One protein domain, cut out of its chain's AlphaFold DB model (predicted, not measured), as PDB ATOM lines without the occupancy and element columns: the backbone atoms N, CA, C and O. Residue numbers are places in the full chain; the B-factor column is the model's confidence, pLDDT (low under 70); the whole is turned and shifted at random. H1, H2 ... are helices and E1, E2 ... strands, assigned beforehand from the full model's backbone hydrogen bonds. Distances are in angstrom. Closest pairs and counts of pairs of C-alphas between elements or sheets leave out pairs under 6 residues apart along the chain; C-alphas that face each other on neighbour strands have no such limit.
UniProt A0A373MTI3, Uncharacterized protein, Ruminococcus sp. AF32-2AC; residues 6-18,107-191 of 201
ATOM      1  N   TYR A   6      43.425  38.439  16.789       86.88
ATOM      2  CA  TYR A   6      42.116  37.907  17.169       86.88
ATOM      3  C   TYR A   6      41.946  36.479  16.661       86.88
ATOM      4  O   TYR A   6      41.874  36.237  15.458       86.88
ATOM      5  N   LEU A   7      41.767  35.548  17.591       86.94
ATOM      6  CA  LEU A   7      41.437  34.159  17.302       86.94
ATOM      7  C   LEU A   7      39.923  33.966  17.419       86.94
ATOM      8  O   LEU A   7      39.361  33.958  18.517       86.94
ATOM      9  N   ILE A   8      39.244  33.852  16.275       89.88
ATOM     10  CA  ILE A   8      37.784  33.738  16.190       89.88
ATOM     11  C   ILE A   8      37.418  32.420  15.489       89.88
ATOM     12  O   ILE A   8      37.742  32.262  14.313       89.88
ATOM     13  N   PRO A   9      36.720  31.489  16.164       88.44
ATOM     14  CA  PRO A   9      36.224  30.271  15.536       88.44
ATOM     15  C   PRO A   9      35.229  30.556  14.410       88.44
ATOM     16  O   PRO A   9      34.412  31.479  14.499       88.44
ATOM     17  N   ASP A  10      35.235  29.712  13.382       88.12
ATOM     18  CA  ASP A  10      34.430  29.878  12.163       88.12
ATOM     19  C   ASP A  10      32.907  29.843  12.420       88.12
ATOM     20  O   ASP A  10      32.101  30.345  11.632       88.12
ATOM     21  N   TYR A  11      32.490  29.257  13.543       88.38
ATOM     22  CA  TYR A  11      31.101  29.186  13.981       88.38
ATOM     23  C   TYR A  11      30.653  30.391  14.825       88.38
ATOM     24  O   TYR A  11      29.455  30.552  15.059       88.38
ATOM     25  N   TYR A  12      31.565  31.247  15.297       92.81
ATOM     26  CA  TYR A  12      31.251  32.299  16.276       92.81
ATOM     27  C   TYR A  12      30.185  33.288  15.774       92.81
ATOM     28  O   TYR A  12      29.243  33.635  16.493       92.81
ATOM     29  N   SER A  13      30.296  33.713  14.513       92.50
ATOM     30  CA  SER A  13      29.348  34.635  13.871       92.50
ATOM     31  C   SER A  13      28.005  33.984  13.525       92.50
ATOM     32  O   SER A  13      27.019  34.695  13.349       92.50
ATOM     33  N   LYS A  14      27.935  32.647  13.483       94.00
ATOM     34  CA  LYS A  14      26.730  31.882  13.120       94.00
ATOM     35  C   LYS A  14      25.726  31.764  14.279       94.00
ATOM     36  O   LYS A  14      24.597  31.317  14.075       94.00
ATOM     37  N   PHE A  15      26.108  32.140  15.503       94.75
ATOM     38  CA  PHE A  15      25.240  32.001  16.672       94.75
ATOM     39  C   PHE A  15      24.026  32.932  16.636       94.75
ATOM     40  O   PHE A  15      24.161  34.157  16.563       94.75
ATOM     41  N   THR A  16      22.851  32.333  16.834       92.44
ATOM     42  CA  THR A  16      21.577  33.029  17.023       92.44
ATOM     43  C   THR A  16      20.872  32.488  18.265       92.44
ATOM     44  O   THR A  16      20.728  31.275  18.424       92.44
ATOM     45  N   CYS A  17      20.416  33.383  19.146       91.31
ATOM     46  CA  CYS A  17      19.623  33.004  20.313       91.31
ATOM     47  C   CYS A  17      18.265  32.437  19.872       91.31
ATOM     48  O   CYS A  17      17.593  33.014  19.020       91.31
ATOM     49  N   ILE A  18      17.841  31.326  20.480       92.44
ATOM     50  CA  ILE A  18      16.550  30.676  20.191       92.44
ATOM     51  C   ILE A  18      15.407  31.158  21.098       92.44
ATOM     52  O   ILE A  18      14.306  30.623  21.003       92.44
ATOM     53  N   PRO A 107      25.775  34.077  24.693       93.69
ATOM     54  CA  PRO A 107      26.838  33.224  25.233       93.69
ATOM     55  C   PRO A 107      28.234  33.506  24.673       93.69
ATOM     56  O   PRO A 107      29.087  32.624  24.706       93.69
ATOM     57  N   ARG A 108      28.472  34.684  24.108       94.00
ATOM     58  CA  ARG A 108      29.792  35.070  23.615       94.00
ATOM     59  C   ARG A 108      30.701  35.415  24.787       94.00
ATOM     60  O   ARG A 108      30.277  36.094  25.712       94.00
ATOM     61  N   GLU A 109      31.948  34.984  24.697       88.75
ATOM     62  CA  GLU A 109      33.015  35.339  25.630       88.75
ATOM     63  C   GLU A 109      34.243  35.807  24.852       88.75
ATOM     64  O   GLU A 109      34.482  35.366  23.719       88.75
ATOM     65  N   GLU A 110      35.015  36.696  25.473       88.62
ATOM     66  CA  GLU A 110      36.310  37.155  24.977       88.62
ATOM     67  C   GLU A 110      37.379  36.928  26.048       88.62
ATOM     68  O   GLU A 110      37.310  37.483  27.144       88.62
ATOM     69  N   HIS A 111      38.380  36.114  25.732       82.62
ATOM     70  CA  HIS A 111      39.501  35.826  26.617       82.62
ATOM     71  C   HIS A 111      40.725  36.594  26.125       82.62
ATOM     72  O   HIS A 111      41.172  36.415  24.994       82.62
ATOM     73  N   ARG A 112      41.256  37.482  26.968       83.50
ATOM     74  CA  ARG A 112      42.404  38.329  26.623       83.50
ATOM     75  C   ARG A 112      43.684  37.759  27.214       83.50
ATOM     76  O   ARG A 112      43.806  37.642  28.434       83.50
ATOM     77  N   PHE A 113      44.640  37.481  26.343       79.31
ATOM     78  CA  PHE A 113      46.002  37.084  26.669       79.31
ATOM     79  C   PHE A 113      46.965  38.232  26.329       79.31
ATOM     80  O   PHE A 113      46.584  39.154  25.606       79.31
ATOM     81  N   PRO A 114      48.214  38.212  26.828       78.38
ATOM     82  CA  PRO A 114      49.195  39.245  26.489       78.38
ATOM     83  C   PRO A 114      49.454  39.379  24.982       78.38
ATOM     84  O   PRO A 114      49.694  40.481  24.501       78.38
ATOM     85  N   THR A 115      49.386  38.267  24.246       76.19
ATOM     86  CA  THR A 115      49.741  38.195  22.822       76.19
ATOM     87  C   THR A 115      48.542  38.247  21.878       76.19
ATOM     88  O   THR A 115      48.683  38.651  20.729       76.19
ATOM     89  N   HIS A 116      47.352  37.853  22.337       84.12
ATOM     90  CA  HIS A 116      46.171  37.724  21.484       84.12
ATOM     91  C   HIS A 116      44.867  37.798  22.291       84.12
ATOM     92  O   HIS A 116      44.853  37.717  23.520       84.12
ATOM     93  N   THR A 117      43.747  37.949  21.592       85.62
ATOM     94  CA  THR A 117      42.398  37.812  22.152       85.62
ATOM     95  C   THR A 117      41.672  36.674  21.457       85.62
ATOM     96  O   THR A 117      41.633  36.606  20.233       85.62
ATOM     97  N   GLU A 118      41.046  35.806  22.233       86.88
ATOM     98  CA  GLU A 118      40.259  34.696  21.719       86.88
ATOM     99  C   GLU A 118      38.774  34.947  21.934       86.88
ATOM    100  O   GLU A 118      38.359  35.412  22.997       86.88
ATOM    101  N   LYS A 119      37.958  34.589  20.944       90.50
ATOM    102  CA  LYS A 119      36.501  34.607  21.064       90.50
ATOM    103  C   LYS A 119      35.957  33.192  21.144       90.50
ATOM    104  O   LYS A 119      36.406  32.306  20.425       90.50
ATOM    105  N   MET A 120      34.941  32.976  21.971       88.38
ATOM    106  CA  MET A 120      34.272  31.678  22.052       88.38
ATOM    107  C   MET A 120      32.779  31.808  22.341       88.38
ATOM    108  O   MET A 120      32.285  32.870  22.716       88.38
ATOM    109  N   LEU A 121      32.060  30.703  22.148       91.00
ATOM    110  CA  LEU A 121      30.672  30.557  22.568       91.00
ATOM    111  C   LEU A 121      30.602  29.577  23.734       91.00
ATOM    112  O   LEU A 121      31.147  28.478  23.656       91.00
ATOM    113  N   MET A 122      29.902  29.965  24.791       87.75
ATOM    114  CA  MET A 122      29.800  29.177  26.007       87.75
ATOM    115  C   MET A 122      28.852  27.981  25.826       87.75
ATOM    116  O   MET A 122      27.660  28.171  25.555       87.75
ATOM    117  N   PRO A 123      29.325  26.740  26.058       84.81
ATOM    118  CA  PRO A 123      28.540  25.524  25.835       84.81
ATOM    119  C   PRO A 123      27.450  25.284  26.893       84.81
ATOM    120  O   PRO A 123      26.684  24.328  26.803       84.81
ATOM    121  N   CYS A 124      27.339  26.155  27.901       83.69
ATOM    122  CA  CYS A 124      26.198  26.172  28.817       83.69
ATOM    123  C   CYS A 124      24.915  26.735  28.173       83.69
ATOM    124  O   CYS A 124      23.843  26.616  28.763       83.69
ATOM    125  N   CYS A 125      24.999  27.315  26.969       90.06
ATOM    126  CA  CYS A 125      23.841  27.647  26.145       90.06
ATOM    127  C   CYS A 125      23.466  26.462  25.233       90.06
ATOM    128  O   CYS A 125      24.273  26.084  24.380       90.06
ATOM    129  N   PRO A 126      22.237  25.915  25.314       90.44
ATOM    130  CA  PRO A 126      21.815  24.811  24.447       90.44
ATOM    131  C   PRO A 126      21.922  25.127  22.948       90.44
ATOM    132  O   PRO A 126      22.351  24.283  22.172       90.44
ATOM    133  N   ALA A 127      21.631  26.369  22.543       93.12
ATOM    134  CA  ALA A 127      21.723  26.786  21.142       93.12
ATOM    135  C   ALA A 127      23.163  26.780  20.594       93.12
ATOM    136  O   ALA A 127      23.354  26.654  19.387       93.12
ATOM    137  N   VAL A 128      24.178  26.899  21.460       92.50
ATOM    138  CA  VAL A 128      25.589  26.737  21.067       92.50
ATOM    139  C   VAL A 128      25.885  25.272  20.769       92.50
ATOM    140  O   VAL A 128      26.506  24.974  19.755       92.50
ATOM    141  N   ILE A 129      25.386  24.354  21.597       89.56
ATOM    142  CA  ILE A 129      25.550  22.913  21.370       89.56
ATOM    143  C   ILE A 129      24.820  22.470  20.100       89.56
ATOM    144  O   ILE A 129      25.391  21.746  19.287       89.56
ATOM    145  N   ASP A 130      23.602  22.964  19.876       90.81
ATOM    146  CA  ASP A 130      22.864  22.707  18.636       90.81
ATOM    147  C   ASP A 130      23.602  23.251  17.408       90.81
ATOM    148  O   ASP A 130      23.588  22.624  16.350       90.81
ATOM    149  N   LEU A 131      24.232  24.426  17.525       91.94
ATOM    150  CA  LEU A 131      25.058  24.994  16.462       91.94
ATOM    151  C   LEU A 131      26.265  24.100  16.169       91.94
ATOM    152  O   LEU A 131      26.545  23.847  14.996       91.94
ATOM    153  N   TRP A 132      26.951  23.626  17.211       89.50
ATOM    154  CA  TRP A 132      28.134  22.779  17.090       89.50
ATOM    155  C   TRP A 132      27.812  21.426  16.460       89.50
ATOM    156  O   TRP A 132      28.433  21.065  15.467       89.50
ATOM    157  N   ASN A 133      26.768  20.745  16.939       86.94
ATOM    158  CA  ASN A 133      26.321  19.454  16.401       86.94
ATOM    159  C   ASN A 133      25.853  19.528  14.930       86.94
ATOM    160  O   ASN A 133      25.725  18.499  14.273       86.94
ATOM    161  N   LYS A 134      25.564  20.727  14.404       88.12
ATOM    162  CA  LYS A 134      25.211  20.944  12.988       88.12
ATOM    163  C   LYS A 134      26.418  21.222  12.096       88.12
ATOM    164  O   LYS A 134      26.265  21.203  10.874       88.12
ATOM    165  N   GLN A 135      27.580  21.544  12.662       83.31
ATOM    166  CA  GLN A 135      28.779  21.753  11.858       83.31
ATOM    167  C   GLN A 135      29.375  20.401  11.452       83.31
ATOM    168  O   GLN A 135      29.339  19.439  12.212       83.31
ATOM    169  N   LYS A 136      29.944  20.336  10.244       80.69
ATOM    170  CA  LYS A 136      30.696  19.153   9.792       80.69
ATOM    171  C   LYS A 136      32.028  19.001  10.532       80.69
ATOM    172  O   LYS A 136      32.499  17.886  10.698       80.69
ATOM    173  N   SER A 137      32.620  20.128  10.918       80.00
ATOM    174  CA  SER A 137      33.848  20.253  11.698       80.00
ATOM    175  C   SER A 137      33.799  21.601  12.424       80.00
ATOM    176  O   SER A 137      33.194  22.556  11.926       80.00
ATOM    177  N   LEU A 138      34.377  21.650  13.618       79.69
ATOM    178  CA  LEU A 138      34.551  22.837  14.439       79.69
ATOM    179  C   LEU A 138      35.997  23.298  14.299       79.69
ATOM    180  O   LEU A 138      36.900  22.749  14.926       79.69
ATOM    181  N   HIS A 139      36.224  24.335  13.495       77.31
ATOM    182  CA  HIS A 139      37.567  24.877  13.362       77.31
ATOM    183  C   HIS A 139      37.862  25.866  14.492       77.31
ATOM    184  O   HIS A 139      37.272  26.950  14.578       77.31
ATOM    185  N   PHE A 140      38.807  25.490  15.349       75.50
ATOM    186  CA  PHE A 140      39.348  26.349  16.393       75.50
ATOM    187  C   PHE A 140      40.709  26.894  15.939       75.50
ATOM    188  O   PHE A 140      41.570  26.096  15.567       75.50
ATOM    189  N   PRO A 141      40.934  28.219  15.972       72.88
ATOM    190  CA  PRO A 141      42.230  28.783  15.608       72.88
ATOM    191  C   PRO A 141      43.338  28.286  16.545       72.88
ATOM    192  O   PRO A 141      43.118  28.193  17.757       72.88
ATOM    193  N   ASN A 142      44.524  27.991  16.004       70.06
ATOM    194  CA  ASN A 142      45.655  27.572  16.822       70.06
ATOM    195  C   ASN A 142      46.292  28.782  17.522       70.06
ATOM    196  O   ASN A 142      46.490  29.839  16.927       70.06
ATOM    197  N   VAL A 143      46.633  28.612  18.799       68.12
ATOM    198  CA  VAL A 143      47.331  29.627  19.593       68.12
ATOM    199  C   VAL A 143      48.764  29.820  19.091       68.12
ATOM    200  O   VAL A 143      49.261  30.942  19.131       68.12
ATOM    201  N   SER A 144      49.418  28.769  18.574       64.44
ATOM    202  CA  SER A 144      50.776  28.868  18.013       64.44
ATOM    203  C   SER A 144      50.857  29.848  16.850       64.44
ATOM    204  O   SER A 144      51.837  30.571  16.735       64.44
ATOM    205  N   ASP A 145      49.801  29.926  16.040       57.25
ATOM    206  CA  ASP A 145      49.743  30.796  14.862       57.25
ATOM    207  C   ASP A 145      49.672  32.283  15.256       57.25
ATOM    208  O   ASP A 145      49.898  33.166  14.429       57.25
ATOM    209  N   ALA A 146      49.362  32.572  16.527       54.75
ATOM    210  CA  ALA A 146      49.291  33.919  17.082       54.75
ATOM    211  C   ALA A 146      50.515  34.347  17.898       54.75
ATOM    212  O   ALA A 146      50.598  35.515  18.286       54.75
ATOM    213  N   LEU A 147      51.447  33.436  18.180       57.22
ATOM    214  CA  LEU A 147      52.661  33.734  18.930       57.22
ATOM    215  C   LEU A 147      53.791  34.032  17.938       57.22
ATOM    216  O   LEU A 147      54.253  33.139  17.238       57.22
ATOM    217  N   SER A 148      54.254  35.283  17.876       52.88
ATOM    218  CA  SER A 148      55.543  35.592  17.245       52.88
ATOM    219  C   SER A 148      56.663  34.883  18.014       52.88
ATOM    220  O   SER A 148      56.609  34.856  19.243       52.88
ATOM    221  N   ASP A 149      57.666  34.356  17.305       49.09
ATOM    222  CA  ASP A 149      58.757  33.453  17.744       49.09
ATOM    223  C   ASP A 149      59.578  33.836  19.006       49.09
ATOM    224  O   ASP A 149      60.564  33.175  19.328       49.09
ATOM    225  N   THR A 150      59.237  34.888  19.747       46.28
ATOM    226  CA  THR A 150      60.083  35.435  20.817       46.28
ATOM    227  C   THR A 150      59.888  34.805  22.195       46.28
ATOM    228  O   THR A 150      60.771  34.954  23.036       46.28
ATOM    229  N   ASP A 151      58.805  34.059  22.438       47.75
ATOM    230  CA  ASP A 151      58.438  33.622  23.799       47.75
ATOM    231  C   ASP A 151      58.258  32.089  23.895       47.75
ATOM    232  O   ASP A 151      57.432  31.575  24.652       47.75
ATOM    233  N   ALA A 152      59.061  31.334  23.134       47.94
ATOM    234  CA  ALA A 152      59.071  29.866  23.067       47.94
ATOM    235  C   ALA A 152      59.597  29.157  24.339       47.94
ATOM    236  O   ALA A 152      60.195  28.083  24.271       47.94
ATOM    237  N   THR A 153      59.364  29.716  25.525       46.62
ATOM    238  CA  THR A 153      59.640  29.054  26.806       46.62
ATOM    239  C   THR A 153      58.339  28.768  27.537       46.62
ATOM    240  O   THR A 153      57.946  29.470  28.464       46.62
ATOM    241  N   GLY A 154      57.697  27.679  27.111       52.56
ATOM    242  CA  GLY A 154      56.673  26.980  27.878       52.56
ATOM    243  C   GLY A 154      55.265  27.156  27.332       52.56
ATOM    244  O   GLY A 154      54.486  27.949  27.855       52.56
ATOM    245  N   THR A 155      54.882  26.331  26.354       56.41
ATOM    246  CA  THR A 155      53.463  26.030  26.136       56.41
ATOM    247  C   THR A 155      52.914  25.503  27.459       56.41
ATOM    248  O   THR A 155      53.240  24.389  27.871       56.41
ATOM    249  N   SER A 156      52.145  26.330  28.174       69.12
ATOM    250  CA  SER A 156      51.523  25.923  29.435       69.12
ATOM    251  C   SER A 156      50.798  24.596  29.222       69.12
ATOM    252  O   SER A 156      50.096  24.427  28.224       69.12
ATOM    253  N   VAL A 157      50.935  23.662  30.168       72.81
ATOM    254  CA  VAL A 157      50.213  22.376  30.156       72.81
ATOM    255  C   VAL A 157      48.711  22.590  29.912       72.81
ATOM    256  O   VAL A 157      48.069  21.764  29.271       72.81
ATOM    257  N   LEU A 158      48.163  23.732  30.341       69.44
ATOM    258  CA  LEU A 158      46.776  24.122  30.089       69.44
ATOM    259  C   LEU A 158      46.454  24.296  28.596       69.44
ATOM    260  O   LEU A 158      45.405  23.835  28.157       69.44
ATOM    261  N   PHE A 159      47.351  24.885  27.796       73.75
ATOM    262  CA  PHE A 159      47.146  25.017  26.348       73.75
ATOM    263  C   PHE A 159      47.199  23.659  25.640       73.75
ATOM    264  O   PHE A 159      46.380  23.406  24.761       73.75
ATOM    265  N   LEU A 160      48.080  22.749  26.072       73.25
ATOM    266  CA  LEU A 160      48.125  21.378  25.543       73.25
ATOM    267  C   LEU A 160      46.856  20.592  25.897       73.25
ATOM    268  O   LEU A 160      46.269  19.927  25.045       73.25
ATOM    269  N   LEU A 161      46.402  20.679  27.152       77.25
ATOM    270  CA  LEU A 161      45.149  20.055  27.582       77.25
ATOM    271  C   LEU A 161      43.963  20.607  26.793       77.25
ATOM    272  O   LEU A 161      43.114  19.841  26.339       77.25
ATOM    273  N   ARG A 162      43.926  21.925  26.591       78.06
ATOM    274  CA  ARG A 162      42.907  22.580  25.781       78.06
ATOM    275  C   ARG A 162      42.920  22.077  24.345       78.06
ATOM    276  O   ARG A 162      41.863  21.701  23.857       78.06
ATOM    277  N   GLU A 163      44.070  22.022  23.683       77.56
ATOM    278  CA  GLU A 163      44.179  21.499  22.315       77.56
ATOM    279  C   GLU A 163      43.628  20.066  22.226       77.56
ATOM    280  O   GLU A 163      42.822  19.752  21.350       77.56
ATOM    281  N   LYS A 164      43.973  19.198  23.187       81.31
ATOM    282  CA  LYS A 164      43.411  17.840  23.257       81.31
ATOM    283  C   LYS A 164      41.894  17.845  23.449       81.31
ATOM    284  O   LYS A 164      41.215  17.041  22.816       81.31
ATOM    285  N   LEU A 165      41.353  18.737  24.280       80.94
ATOM    286  CA  LEU A 165      39.905  18.883  24.459       80.94
ATOM    287  C   LEU A 165      39.216  19.374  23.182       80.94
ATOM    288  O   LEU A 165      38.170  18.841  22.828       80.94
ATOM    289  N   LEU A 166      39.796  20.345  22.477       79.00
ATOM    290  CA  LEU A 166      39.254  20.865  21.221       79.00
ATOM    291  C   LEU A 166      39.239  19.790  20.130       79.00
ATOM    292  O   LEU A 166      38.220  19.619  19.471       79.00
ATOM    293  N   ASN A 167      40.300  18.985  20.023       78.81
ATOM    294  CA  ASN A 167      40.341  17.841  19.106       78.81
ATOM    295  C   ASN A 167      39.259  16.793  19.420       78.81
ATOM    296  O   ASN A 167      38.695  16.192  18.513       78.81
ATOM    297  N   LEU A 168      38.938  16.580  20.701       79.94
ATOM    298  CA  LEU A 168      37.825  15.707  21.097       79.94
ATOM    299  C   LEU A 168      36.449  16.310  20.773       79.94
ATOM    300  O   LEU A 168      35.493  15.555  20.615       79.94
ATOM    301  N   LEU A 169      36.335  17.641  20.714       75.94
ATOM    302  CA  LEU A 169      35.103  18.341  20.340       75.94
ATOM    303  C   LEU A 169      34.901  18.405  18.818       75.94
ATOM    304  O   LEU A 169      33.756  18.391  18.379       75.94
ATOM    305  N   ASP A 170      35.979  18.460  18.032       73.94
ATOM    306  CA  ASP A 170      35.946  18.422  16.557       73.94
ATOM    307  C   ASP A 170      35.715  17.001  15.994       73.94
ATOM    308  O   ASP A 170      35.400  16.821  14.817       73.94
ATOM    309  N   ASP A 171      35.809  15.964  16.835       75.75
ATOM    310  CA  ASP A 171      35.504  14.581  16.460       75.75
ATOM    311  C   ASP A 171      34.003  14.399  16.161       75.75
ATOM    312  O   ASP A 171      33.199  14.048  17.028       75.75
ATOM    313  N   SER A 172      33.637  14.599  14.892       68.38
ATOM    314  CA  SER A 172      32.269  14.465  14.366       68.38
ATOM    315  C   SER A 172      31.636  13.076  14.545       68.38
ATOM    316  O   SER A 172      30.426  12.930  14.363       68.38
ATOM    317  N   SER A 173      32.405  12.052  14.944       73.12
ATOM    318  CA  SER A 173      31.850  10.748  15.331       73.12
ATOM    319  C   SER A 173      31.148  10.774  16.699       73.12
ATOM    320  O   SER A 173      30.463   9.817  17.069       73.12
ATOM    321  N   ARG A 174      31.289  11.869  17.458       71.75
ATOM    322  CA  ARG A 174      30.738  12.042  18.805       71.75
ATOM    323  C   ARG A 174      29.691  13.148  18.824       71.75
ATOM    324  O   ARG A 174      29.929  14.271  18.403       71.75
ATOM    325  N   THR A 175      28.535  12.857  19.409       71.44
ATOM    326  CA  THR A 175      27.518  13.877  19.686       71.44
ATOM    327  C   THR A 175      27.795  14.569  21.013       71.44
ATOM    328  O   THR A 175      27.953  13.904  22.044       71.44
ATOM    329  N   ILE A 176      27.778  15.900  21.015       72.12
ATOM    330  CA  ILE A 176      27.927  16.687  22.233       72.12
ATOM    331  C   ILE A 176      26.566  16.782  22.937       72.12
ATOM    332  O   ILE A 176      25.604  17.327  22.396       72.12
ATOM    333  N   ASP A 177      26.484  16.242  24.157       68.62
ATOM    334  CA  ASP A 177      25.266  16.208  24.977       68.62
ATOM    335  C   ASP A 177      25.267  17.343  26.019       68.62
ATOM    336  O   ASP A 177      26.113  17.394  26.922       68.62
ATOM    337  N   VAL A 178      24.266  18.226  25.919       59.53
ATOM    338  CA  VAL A 178      24.044  19.368  26.824       59.53
ATOM    339  C   VAL A 178      23.956  18.925  28.287       59.53
ATOM    340  O   VAL A 178      24.538  19.555  29.162       59.53
ATOM    341  N   GLY A 179      23.263  17.829  28.587       58.22
ATOM    342  CA  GLY A 179      23.137  17.285  29.936       58.22
ATOM    343  C   GLY A 179      24.458  16.757  30.497       58.22
ATOM    344  O   GLY A 179      24.698  16.867  31.699       58.22
ATOM    345  N   ARG A 180      25.356  16.197  29.674       60.91
ATOM    346  CA  ARG A 180      26.714  15.810  30.117       60.91
ATOM    347  C   ARG A 180      27.574  17.038  30.419       60.91
ATOM    348  O   ARG A 180      28.226  17.062  31.461       60.91
ATOM    349  N   ILE A 181      27.498  18.072  29.585       62.56
ATOM    350  CA  ILE A 181      28.213  19.341  29.785       62.56
ATOM    351  C   ILE A 181      27.674  20.119  30.995       62.56
ATOM    352  O   ILE A 181      28.426  20.595  31.839       62.56
ATOM    353  N   LEU A 182      26.358  20.230  31.155       52.22
ATOM    354  CA  LEU A 182      25.780  20.942  32.294       52.22
ATOM    355  C   LEU A 182      26.047  20.228  33.622       52.22
ATOM    356  O   LEU A 182      26.160  20.892  34.651       52.22
ATOM    357  N   ARG A 183      26.202  18.895  33.622       53.34
ATOM    358  CA  ARG A 183      26.641  18.144  34.808       53.34
ATOM    359  C   ARG A 183      28.061  18.527  35.234       53.34
ATOM    360  O   ARG A 183      28.277  18.708  36.428       53.34
ATOM    361  N   THR A 184      28.992  18.745  34.304       53.22
ATOM    362  CA  THR A 184      30.346  19.216  34.653       53.22
ATOM    363  C   THR A 184      30.344  20.671  35.138       53.22
ATOM    364  O   THR A 184      31.045  20.993  36.096       53.22
ATOM    365  N   PHE A 185      29.490  21.540  34.583       47.44
ATOM    366  CA  PHE A 185      29.313  22.907  35.100       47.44
ATOM    367  C   PHE A 185      28.624  22.964  36.473       47.44
ATOM    368  O   PHE A 185      29.003  23.789  37.304       47.44
ATOM    369  N   LYS A 186      27.649  22.086  36.756       39.47
ATOM    370  CA  LYS A 186      27.046  21.959  38.096       39.47
ATOM    371  C   LYS A 186      28.067  21.497  39.139       39.47
ATOM    372  O   LYS A 186      28.036  22.003  40.255       39.47
ATOM    373  N   ILE A 187      29.007  20.623  38.766       33.38
ATOM    374  CA  ILE A 187      30.142  20.254  39.630       33.38
ATOM    375  C   ILE A 187      31.022  21.485  39.908       33.38
ATOM    376  O   ILE A 187      31.348  21.731  41.065       33.38
ATOM    377  N   LYS A 188      31.321  22.324  38.901       32.09
ATOM    378  CA  LYS A 188      32.048  23.594  39.108       32.09
ATOM    379  C   LYS A 188      31.290  24.613  39.973       32.09
ATOM    380  O   LYS A 188      31.938  25.329  40.715       32.09
ATOM    381  N   LYS A 189      29.952  24.685  39.952       33.38
ATOM    382  CA  LYS A 189      29.199  25.559  40.886       33.38
ATOM    383  C   LYS A 189      29.325  25.130  42.359       33.38
ATOM    384  O   LYS A 189      29.143  25.975  43.227       33.38
ATOM    385  N   ASN A 190      29.640  23.860  42.627       27.97
ATOM    386  CA  ASN A 190      29.897  23.335  43.976       27.97
ATOM    387  C   ASN A 190      31.382  23.383  44.374       27.97
ATOM    388  O   ASN A 190      31.724  23.036  45.501       27.97
ATOM    389  N   VAL A 191      32.261  23.798  43.461       29.12
ATOM    390  CA  VAL A 191      33.671  24.071  43.732       29.12
ATOM    391  C   VAL A 191      33.847  25.571  43.558       29.12
ATOM    392  O   VAL A 191      34.021  26.055  42.443       29.12
TER     393      VAL A 191
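AT A GLANCE: This is residues 6 to 18 and 107 to 191 of the 201 residues of an uncharacterized protein of Ruminococcus sp. AF32-2AC (UniProt A0A373MTI3). A two-stranded hairpin, E1 and E2, forms one side of the domain and helix H2 the other; helices H1 and H3 lie at one end, and the loop around Thr 150 reaches out at the opposite end. The last residues, 186 to 191, stick out. The printed part has 98 residues, in order E1, E2, H1, H2, H3, with an antiparallel sheet; the class is mixed, helices and strands, with 45 residues in named elements, under half. It is only just compact, close to loose, with a radius of gyration of the C-alphas of 14.6 A, and spans 42 by 32 by 25 A.

HOW THE PARTS SIT: Look first at residues 6 to 7, which pair in parallel with residues 117 to 118 of E2, residues 116 to 121. E1, residues 108 to 112, forms a hairpin with E2, at 159 degrees between directions; find N 111 and O 118 at 2.8 A, within hydrogen-bond range. From E2 a tight link leads to H1, residues 126 to 133; their closest C-alphas, Leu 121 and Val 128, are 6.5 A apart. H2, residues 157 to 170, is apart from both strands and from H1. H3, residues 178 to 189, is close to but not clearly touching H1, with C-alphas of Pro 126 and Val 178 closest at 6.3 A; they run opposite ways at a steep tilt of 53 degrees. In H1, H2 and H3 every O i to N i+4 pair is within hydrogen-bond range.

IN THESE COORDINATES: Find C-alpha 108 at (29.792, 35.070, 23.615), where E1 begins its 13.4 A; E2 covers 17.1 A and H1 10.7 A. H2 runs 20.1 A from C-alpha 157 at (50.213, 22.376, 30.156). H3 ends 16.2 A from its start, at C-alpha 189, (29.199, 25.559, 40.886).

THE WHOLE: The C-alphas of Ile 18 and Thr 150, the two farthest apart, are 43.8 A apart. Residues 19 to 106 are not printed, and C-alphas 18 and 107 are 11.7 A apart across the cut. The link from H1 to H2, 23 residues, is long. The model's pLDDT is under 70 at residues 143 to 156, 158, 172 and 177 to 191.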